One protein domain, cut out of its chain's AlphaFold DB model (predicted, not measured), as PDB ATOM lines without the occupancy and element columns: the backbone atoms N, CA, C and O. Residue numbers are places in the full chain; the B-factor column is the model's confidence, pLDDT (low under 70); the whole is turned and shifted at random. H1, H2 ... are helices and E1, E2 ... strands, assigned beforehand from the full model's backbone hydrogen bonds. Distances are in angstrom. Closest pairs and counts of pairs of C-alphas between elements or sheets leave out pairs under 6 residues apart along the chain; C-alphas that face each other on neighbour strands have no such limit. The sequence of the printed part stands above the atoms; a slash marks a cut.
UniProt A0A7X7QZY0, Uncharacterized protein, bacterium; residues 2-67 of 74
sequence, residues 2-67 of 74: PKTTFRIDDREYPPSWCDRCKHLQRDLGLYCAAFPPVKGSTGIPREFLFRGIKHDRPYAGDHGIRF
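This is residues 2 to 67 of the 74 residues of an uncharacterized protein of bacterium (UniProt A0A7X7QZY0). With little regular structure, the domain is mostly loops round two short helices, H1 and H2, with a small hairpin of strands, E1 and E2, at one end. The printed part has 66 residues, 15 of them in named elements, in the order E1, E2, H1, H2; the sheet E1 - E2 is antiparallel and the class mixed. It is compact, with a radius of gyration of the C-alphas of 12.1 A, spanning 33 by 26 by 20 A.

E1, residues 6 to 8, begins at C-alpha 6 (-13.957, -43.164, -54.180) and measures 6.7 A. E2, residues 11 to 13, measures 6.3 A. H1, residues 17 to 20, measures 5.3 A. H2, residues 46 to 50, measures 5.8 A and ends at C-alpha 50 (-19.506, -39.237, -47.924).

E1 and E2 form an antiparallel hairpin at 142 degrees, with N 13 and O 6 within hydrogen-bond range at 3.0 A. The closest C-alphas of E2 and H2, Tyr 13 and Phe 50, are 5.9 A apart. H1 and H2 touch, their closest C-alphas, Cys 18 and Leu 49, being 7.0 A apart. E1 is apart from both helices. H2's O i to N i+4 pair is within hydrogen-bond range; H1 is too short for one.

The farthest C-alphas, Pro 2 and Lys 39, are 35.7 A apart. The printed part has no cut. The link from H1 to H2 is long. Residues 2 to 8, 11 to 14 and 28 have pLDDT under 70.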
ATOM      1  N   PRO A   2      -2.280 -47.149 -53.326       44.00
ATOM      2  CA  PRO A   2      -3.566 -47.137 -54.018       44.00
ATOM      3  C   PRO A   2      -4.424 -45.989 -53.469       44.00
ATOM      4  O   PRO A   2      -4.512 -45.796 -52.257       44.00
ATOM      5  N   LYS A   3      -4.973 -45.178 -54.378       42.28
ATOM      6  CA  LYS A   3      -5.703 -43.943 -54.068       42.28
ATOM      7  C   LYS A   3      -6.908 -44.281 -53.190       42.28
ATOM      8  O   LYS A   3      -7.808 -44.990 -53.620       42.28
ATOM      9  N   THR A   4      -6.885 -43.814 -51.946       63.19
ATOM     10  CA  THR A   4      -7.851 -44.139 -50.883       63.19
ATOM     11  C   THR A   4      -9.145 -43.326 -51.007       63.19
ATOM     12  O   THR A   4      -9.745 -42.970 -50.002       63.19
ATOM     13  N   THR A   5      -9.551 -42.963 -52.220       60.28
ATOM     14  CA  THR A   5     -10.713 -42.110 -52.481       60.28
ATOM     15  C   THR A   5     -11.634 -42.793 -53.479       60.28
ATOM     16  O   THR A   5     -11.182 -43.450 -54.418       60.28
ATOM     17  N   PHE A   6     -12.941 -42.658 -53.261       63.69
ATOM     18  CA  PHE A   6     -13.957 -43.164 -54.180       63.69
ATOM     19  C   PHE A   6     -14.562 -41.989 -54.947       63.69
ATOM     20  O   PHE A   6     -14.739 -40.898 -54.398       63.69
ATOM     21  N   ARG A   7     -14.854 -42.206 -56.232       59.88
ATOM     22  CA  ARG A   7     -15.472 -41.201 -57.103       59.88
ATOM     23  C   ARG A   7     -16.939 -41.524 -57.305       59.88
ATOM     24  O   ARG A   7     -17.277 -42.646 -57.674       59.88
ATOM     25  N   ILE A   8     -17.784 -40.532 -57.057       65.06
ATOM     26  CA  ILE A   8     -19.188 -40.533 -57.460       65.06
ATOM     27  C   ILE A   8     -19.356 -39.268 -58.299       65.06
ATOM     28  O   ILE A   8     -19.109 -38.166 -57.799       65.06
ATOM     29  N   ASP A   9     -19.691 -39.449 -59.578       72.94
ATOM     30  CA  ASP A   9     -19.620 -38.405 -60.609       72.94
ATOM     31  C   ASP A   9     -18.198 -37.791 -60.691       72.94
ATOM     32  O   ASP A   9     -17.200 -38.511 -60.598       72.94
ATOM     33  N   ASP A  10     -18.089 -36.465 -60.822       71.69
ATOM     34  CA  ASP A  10     -16.829 -35.702 -60.800       71.69
ATOM     35  C   ASP A  10     -16.346 -35.326 -59.383       71.69
ATOM     36  O   ASP A  10     -15.388 -34.564 -59.225       71.69
ATOM     37  N   ARG A  11     -16.991 -35.830 -58.317       67.94
ATOM     38  CA  ARG A  11     -16.582 -35.548 -56.932       67.94
ATOM     39  C   ARG A  11     -15.770 -36.682 -56.328       67.94
ATOM     40  O   ARG A  11     -16.163 -37.849 -56.331       67.94
ATOM     41  N   GLU A  12     -14.643 -36.293 -55.746       68.38
ATOM     42  CA  GLU A  12     -13.792 -37.164 -54.950       68.38
ATOM     43  C   GLU A  12     -14.241 -37.121 -53.488       68.38
ATOM     44  O   GLU A  12     -14.305 -36.050 -52.883       68.38
ATOM     45  N   TYR A  13     -14.570 -38.287 -52.932       64.56
ATOM     46  CA  TYR A  13     -14.976 -38.412 -51.539       64.56
ATOM     47  C   TYR A  13     -13.892 -39.121 -50.718       64.56
ATOM     48  O   TYR A  13     -13.275 -40.080 -51.207       64.56
ATOM     49  N   PRO A  14     -13.654 -38.674 -49.468       69.69
ATOM     50  CA  PRO A  14     -12.805 -39.404 -48.544       69.69
ATOM     51  C   PRO A  14     -13.380 -40.810 -48.296       69.69
ATOM     52  O   PRO A  14     -14.592 -41.013 -48.409       69.69
ATOM     53  N   PRO A  15     -12.530 -41.780 -47.933       73.19
ATOM     54  CA  PRO A  15     -12.981 -43.127 -47.618       73.19
ATOM     55  C   PRO A  15     -13.923 -43.080 -46.406       73.19
ATOM     56  O   PRO A  15     -13.657 -42.378 -45.425       73.19
ATOM     57  N   SER A  16     -15.037 -43.811 -46.476       84.31
ATOM     58  CA  SER A  16     -16.003 -43.860 -45.380       84.31
ATOM     59  C   SER A  16     -15.429 -44.649 -44.202       84.31
ATOM     60  O   SER A  16     -14.862 -45.727 -44.377       84.31
ATOM     61  N   TRP A  17     -15.628 -44.163 -42.972       88.50
ATOM     62  CA  TRP A  17     -15.300 -44.943 -41.771       88.50
ATOM     63  C   TRP A  17     -16.215 -46.153 -41.594       88.50
ATOM     64  O   TRP A  17     -15.843 -47.083 -40.879       88.50
ATOM     65  N   CYS A  18     -17.374 -46.174 -42.258       89.06
ATOM     66  CA  CYS A  18     -18.257 -47.333 -42.259       89.06
ATOM     67  C   CYS A  18     -17.537 -48.572 -42.815       89.06
ATOM     68  O   CYS A  18     -17.745 -49.662 -42.298       89.06
ATOM     69  N   ASP A  19     -16.624 -48.404 -43.777       86.75
ATOM     70  CA  ASP A  19     -15.869 -49.507 -44.403       86.75
ATOM     71  C   ASP A  19     -14.906 -50.196 -43.442       86.75
ATOM     72  O   ASP A  19     -14.442 -51.302 -43.697       86.75
ATOM     73  N   ARG A  20     -14.599 -49.527 -42.331       88.12
ATOM     74  CA  ARG A  20     -13.722 -50.024 -41.275       88.12
ATOM     75  C   ARG A  20     -14.499 -50.440 -40.032       88.12
ATOM     76  O   ARG A  20     -13.873 -50.713 -39.016       88.12
ATOM     77  N   CYS A  21     -15.830 -50.437 -40.079       91.31
ATOM     78  CA  CYS A  21     -16.692 -50.718 -38.939       91.31
ATOM     79  C   CYS A  21     -17.326 -52.104 -39.075       91.31
ATOM     80  O   CYS A  21     -17.924 -52.407 -40.106       91.31
ATOM     81  N   LYS A  22     -17.285 -52.917 -38.013       91.31
ATOM     82  CA  LYS A  22     -17.881 -54.267 -38.010       91.31
ATOM     83  C   LYS A  22     -19.406 -54.281 -38.179       91.31
ATOM     84  O   LYS A  22     -19.987 -55.310 -38.502       91.31
ATOM     85  N   HIS A  23     -20.057 -53.140 -37.951       91.38
ATOM     86  CA  HIS A  23     -21.511 -52.993 -38.060       91.38
ATOM     87  C   HIS A  23     -21.999 -52.742 -39.486       91.38
ATOM     88  O   HIS A  23     -23.203 -52.835 -39.726       91.38
ATOM     89  N   LEU A  24     -21.103 -52.410 -40.427       89.69
ATOM     90  CA  LEU A  24     -21.485 -52.221 -41.822       89.69
ATOM     91  C   LEU A  24     -21.695 -53.583 -42.489       89.69
ATOM     92  O   LEU A  24     -20.755 -54.347 -42.682       89.69
ATOM     93  N   GLN A  25     -22.930 -53.851 -42.897       87.94
ATOM     94  CA  GLN A  25     -23.300 -55.000 -43.717       87.94
ATOM     95  C   GLN A  25     -23.488 -54.526 -45.161       87.94
ATOM     96  O   GLN A  25     -24.073 -53.463 -45.383       87.94
ATOM     97  N   ARG A  26     -22.968 -55.290 -46.132       81.75
ATOM     98  CA  ARG A  26     -22.992 -54.943 -47.570       81.75
ATOM     99  C   ARG A  26     -23.769 -55.930 -48.443       81.75
ATOM    100  O   ARG A  26     -24.020 -55.615 -49.603       81.75
ATOM    101  N   ASP A  27     -24.181 -57.070 -47.895       75.38
ATOM    102  CA  ASP A  27     -24.710 -58.202 -48.670       75.38
ATOM    103  C   ASP A  27     -25.989 -57.877 -49.456       75.38
ATOM    104  O   ASP A  27     -26.216 -58.431 -50.528       75.38
ATOM    105  N   LEU A  28     -26.812 -56.947 -48.959       66.25
ATOM    106  CA  LEU A  28     -28.085 -56.541 -49.577       66.25
ATOM    107  C   LEU A  28     -28.198 -55.017 -49.787       66.25
ATOM    108  O   LEU A  28     -29.281 -54.500 -50.058       66.25
ATOM    109  N   GLY A  29     -27.090 -54.283 -49.642       76.00
ATOM    110  CA  GLY A  29     -27.042 -52.816 -49.628       76.00
ATOM    111  C   GLY A  29     -26.248 -52.275 -48.438       76.00
ATOM    112  O   GLY A  29     -25.715 -53.046 -47.651       76.00
ATOM    113  N   LEU A  30     -26.152 -50.949 -48.296       82.56
ATOM    114  CA  LEU A  30     -25.501 -50.318 -47.138       82.56
ATOM    115  C   LEU A  30     -26.432 -50.395 -45.921       82.56
ATOM    116  O   LEU A  30     -27.346 -49.581 -45.797       82.56
ATOM    117  N   TYR A  31     -26.196 -51.360 -45.036       89.44
ATOM    118  CA  TYR A  31     -26.958 -51.537 -43.799       89.44
ATOM    119  C   TYR A  31     -26.066 -51.341 -42.571       89.44
ATOM    120  O   TYR A  31     -24.942 -51.838 -42.520       89.44
ATOM    121  N   CYS A  32     -26.580 -50.637 -41.562       91.88
ATOM    122  CA  CYS A  32     -25.942 -50.472 -40.260       91.88
ATOM    123  C   CYS A  32     -27.009 -50.555 -39.164       91.88
ATOM    124  O   CYS A  32     -28.018 -49.860 -39.242       91.88
ATOM    125  N   ALA A  33     -26.782 -51.351 -38.118       90.88
ATOM    126  CA  ALA A  33     -27.738 -51.488 -37.014       90.88
ATOM    127  C   ALA A  33     -27.945 -50.179 -36.223       90.88
ATOM    128  O   ALA A  33     -29.023 -49.958 -35.669       90.88
ATOM    129  N   ALA A  34     -26.936 -49.297 -36.212       93.69
ATOM    130  CA  ALA A  34     -27.053 -47.972 -35.609       93.69
ATOM    131  C   ALA A  34     -28.098 -47.109 -36.328       93.69
ATOM    132  O   ALA A  34     -28.845 -46.377 -35.696       93.69
ATOM    133  N   PHE A  35     -28.172 -47.228 -37.655       92.50
ATOM    134  CA  PHE A  35     -29.061 -46.445 -38.504       92.50
ATOM    135  C   PHE A  35     -29.800 -47.385 -39.459       92.50
ATOM    136  O   PHE A  35     -29.389 -47.525 -40.615       92.50
ATOM    137  N   PRO A  36     -30.850 -48.078 -38.987       89.50
ATOM    138  CA  PRO A  36     -31.535 -49.068 -39.799       89.50
ATOM    139  C   PRO A  36     -32.242 -48.421 -40.998       89.50
ATOM    140  O   PRO A  36     -32.674 -47.266 -40.926       89.50
ATOM    141  N   PRO A  37     -32.404 -49.172 -42.098       88.12
ATOM    142  CA  PRO A  37     -33.039 -48.684 -43.306       88.12
ATOM    143  C   PRO A  37     -34.496 -48.306 -43.057       88.12
ATOM    144  O   PRO A  37     -35.234 -48.963 -42.324       88.12
ATOM    145  N   VAL A  38     -34.918 -47.247 -43.740       86.31
ATOM    146  CA  VAL A  38     -36.299 -46.754 -43.765       86.31
ATOM    147  C   VAL A  38     -36.742 -46.638 -45.219       86.31
ATOM    148  O   VAL A  38     -35.913 -46.605 -46.125       86.31
ATOM    149  N   LYS A  39     -38.049 -46.599 -45.491       87.75
ATOM    150  CA  LYS A  39     -38.574 -46.596 -46.868       87.75
ATOM    151  C   LYS A  39     -37.884 -45.523 -47.735       87.75
ATOM    152  O   LYS A  39     -38.059 -44.332 -47.500       87.75
ATOM    153  N   GLY A  40     -37.119 -45.961 -48.742       83.88
ATOM    154  CA  GLY A  40     -36.383 -45.085 -49.666       83.88
ATOM    155  C   GLY A  40     -35.003 -44.607 -49.187       83.88
ATOM    156  O   GLY A  40     -34.432 -43.722 -49.818       83.88
ATOM    157  N   SER A  41     -34.455 -45.153 -48.097       85.12
ATOM    158  CA  SER A  41     -33.144 -44.772 -47.559       85.12
ATOM    159  C   SER A  41     -32.456 -45.932 -46.833       85.12
ATOM    160  O   SER A  41     -33.100 -46.807 -46.259       85.12
ATOM    161  N   THR A  42     -31.126 -45.904 -46.792       85.44
ATOM    162  CA  THR A  42     -30.312 -46.820 -45.977       85.44
ATOM    163  C   THR A  42     -30.432 -46.540 -44.479       85.44
ATOM    164  O   THR A  42     -29.944 -47.327 -43.682       85.44
ATOM    165  N   GLY A  43     -31.044 -45.415 -44.087       90.94
ATOM    166  CA  GLY A  43     -31.083 -44.930 -42.703       90.94
ATOM    167  C   GLY A  43     -29.817 -44.179 -42.299       90.94
ATOM    168  O   GLY A  43     -29.880 -43.233 -41.519       90.94
ATOM    169  N   ILE A  44     -28.675 -44.534 -42.893       89.88
ATOM    170  CA  ILE A  44     -27.367 -43.944 -42.604       89.88
ATOM    171  C   ILE A  44     -27.299 -42.508 -43.151       89.88
ATOM    172  O   ILE A  44     -27.443 -42.301 -44.364       89.88
ATOM    173  N   PRO A  45     -27.018 -41.497 -42.307       89.44
ATOM    174  CA  PRO A  45     -26.846 -40.130 -42.776       89.44
ATOM    175  C   PRO A  45     -25.709 -40.013 -43.797       89.44
ATOM    176  O   PRO A  45     -24.611 -40.543 -43.613       89.44
ATOM    177  N   ARG A  46     -25.951 -39.243 -44.863       86.88
ATOM    178  CA  ARG A  46     -25.001 -39.024 -45.970       86.88
ATOM    179  C   ARG A  46     -23.631 -38.522 -45.513       86.88
ATOM    180  O   ARG A  46     -22.637 -38.750 -46.188       86.88
ATOM    181  N   GLU A  47     -23.558 -37.842 -44.378       85.81
ATOM    182  CA  GLU A  47     -22.309 -37.298 -43.850       85.81
ATOM    183  C   GLU A  47     -21.352 -38.395 -43.355       85.81
ATOM    184  O   GLU A  47     -20.147 -38.294 -43.570       85.81
ATOM    185  N   PHE A  48     -21.872 -39.489 -42.793       87.94
ATOM    186  CA  PHE A  48     -21.051 -40.655 -42.443       87.94
ATOM    187  C   PHE A  48     -20.576 -41.416 -43.687       87.94
ATOM    188  O   PHE A  48     -19.448 -41.910 -43.733       87.94
ATOM    189  N   LEU A  49     -21.411 -41.463 -44.730       83.50
ATOM    190  CA  LEU A  49     -21.080 -42.145 -45.982       83.50
ATOM    191  C   LEU A  49     -20.074 -41.363 -46.835       83.50
ATOM    192  O   LEU A  49     -19.164 -41.962 -47.394       83.50
ATOM    193  N   PHE A  50     -20.216 -40.039 -46.924       80.88
ATOM    194  CA  PHE A  50     -19.506 -39.237 -47.924       80.88
ATOM    195  C   PHE A  50     -18.555 -38.190 -47.339       80.88
ATOM    196  O   PHE A  50     -17.666 -37.729 -48.042       80.88
ATOM    197  N   ARG A  51     -18.699 -37.778 -46.074       81.44
ATOM    198  CA  ARG A  51     -17.838 -36.728 -45.487       81.44
ATOM    199  C   ARG A  51     -16.695 -37.276 -44.637       81.44
ATOM    200  O   ARG A  51     -15.985 -36.491 -44.019       81.44
ATOM    201  N   GLY A  52     -16.505 -38.596 -44.592       80.00
ATOM    202  CA  GLY A  52     -15.437 -39.211 -43.797       80.00
ATOM    203  C   GLY A  52     -15.593 -38.956 -42.293       80.00
ATOM    204  O   GLY A  52     -14.599 -38.910 -41.571       80.00
ATOM    205  N   ILE A  53     -16.828 -38.776 -41.810       86.88
ATOM    206  CA  ILE A  53     -17.109 -38.622 -40.380       86.88
ATOM    207  C   ILE A  53     -17.022 -39.990 -39.707       86.88
ATOM    208  O   ILE A  53     -17.636 -40.957 -40.159       86.88
ATOM    209  N   LYS A  54     -16.275 -40.063 -38.604       88.38
ATOM    210  CA  LYS A  54     -16.220 -41.244 -37.745       88.38
ATOM    211  C   LYS A  54     -17.379 -41.210 -36.747       88.38
ATOM    212  O   LYS A  54     -17.623 -40.195 -36.103       88.38
ATOM    213  N   HIS A  55     -18.104 -42.318 -36.617       91.81
ATOM    214  CA  HIS A  55     -19.218 -42.465 -35.672       91.81
ATOM    215  C   HIS A  55     -18.721 -42.946 -34.298       91.81
ATOM    216  O   HIS A  55     -19.128 -43.984 -33.803       91.81
ATOM    217  N   ASP A  56     -17.775 -42.235 -33.692       91.88
ATOM    218  CA  ASP A  56     -17.163 -42.605 -32.400       91.88
ATOM    219  C   ASP A  56     -17.804 -41.920 -31.180       91.88
ATOM    220  O   ASP A  56     -17.523 -42.280 -30.035       91.88
ATOM    221  N   ARG A  57     -18.713 -40.976 -31.421       90.88
ATOM    222  CA  ARG A  57     -19.518 -40.288 -30.407       90.88
ATOM    223  C   ARG A  57     -21.001 -40.655 -30.530       90.88
ATOM    224  O   ARG A  57     -21.425 -41.015 -31.627       90.88
ATOM    225  N   PRO A  58     -21.791 -40.520 -29.450       91.75
ATOM    226  CA  PRO A  58     -23.239 -40.682 -29.520       91.75
ATOM    227  C   PRO A  58     -23.866 -39.726 -30.537       91.75
ATOM    228  O   PRO A  58     -23.496 -38.550 -30.596       91.75
ATOM    229  N   TYR A  59     -24.847 -40.220 -31.279       90.06
ATOM    230  CA  TYR A  59     -25.655 -39.459 -32.220       90.06
ATOM    231  C   TYR A  59     -27.145 -39.714 -31.994       90.06
ATOM    232  O   TYR A  59     -27.571 -40.808 -31.636       90.06
ATOM    233  N   ALA A  60     -27.968 -38.693 -32.229       88.25
ATOM    234  CA  ALA A  60     -29.413 -38.857 -32.155       88.25
ATOM    235  C   ALA A  60     -29.878 -39.902 -33.184       88.25
ATOM    236  O   ALA A  60     -29.633 -39.749 -34.380       88.25
ATOM    237  N   GLY A  61     -30.548 -40.952 -32.705       86.44
ATOM    238  CA  GLY A  61     -31.067 -42.028 -33.550       86.44
ATOM    239  C   GLY A  61     -30.063 -43.124 -33.914       86.44
ATOM    240  O   GLY A  61     -30.391 -43.931 -34.768       86.44
ATOM    241  N   ASP A  62     -28.884 -43.181 -33.277       91.44
ATOM    242  CA  ASP A  62     -27.862 -44.215 -33.528       91.44
ATOM    243  C   ASP A  62     -28.065 -45.529 -32.743       91.44
ATOM    244  O   ASP A  62     -27.192 -46.400 -32.712       91.44
ATOM    245  N   HIS A  63     -29.202 -45.641 -32.053       91.88
ATOM    246  CA  HIS A  63     -29.567 -46.758 -31.177       91.88
ATOM    247  C   HIS A  63     -28.489 -47.135 -30.143       91.88
ATOM    248  O   HIS A  63     -28.439 -48.271 -29.677       91.88
ATOM    249  N   GLY A  64     -27.630 -46.182 -29.761       92.75
ATOM    250  CA  GLY A  64     -26.546 -46.385 -28.803       92.75
ATOM    251  C   GLY A  64     -25.357 -47.180 -29.351       92.75
ATOM    252  O   GLY A  64     -24.413 -47.437 -28.602       92.75
ATOM    253  N   ILE A  65     -25.375 -47.554 -30.631       92.94
ATOM    254  CA  ILE A  65     -24.283 -48.267 -31.294       92.94
ATOM    255  C   ILE A  65     -23.253 -47.240 -31.753       92.94
ATOM    256  O   ILE A  65     -23.599 -46.193 -32.286       92.94
ATOM    257  N   ARG A  66     -21.971 -47.542 -31.549       92.12
ATOM    258  CA  ARG A  66     -20.855 -46.679 -31.953       92.12
ATOM    259  C   ARG A  66     -19.908 -47.438 -32.868       92.12
ATOM    260  O   ARG A  66     -20.010 -48.652 -33.031       92.12
ATOM    261  N   PHE A  67     -18.974 -46.704 -33.455       92.44
ATOM    262  CA  PHE A  67     -17.902 -47.256 -34.262       92.44
ATOM    263  C   PHE A  67     -17.138 -48.318 -33.477       92.44
ATOM    264  O   PHE A  67     -16.555 -48.042 -32.428       92.44
TER     265      PHE A  67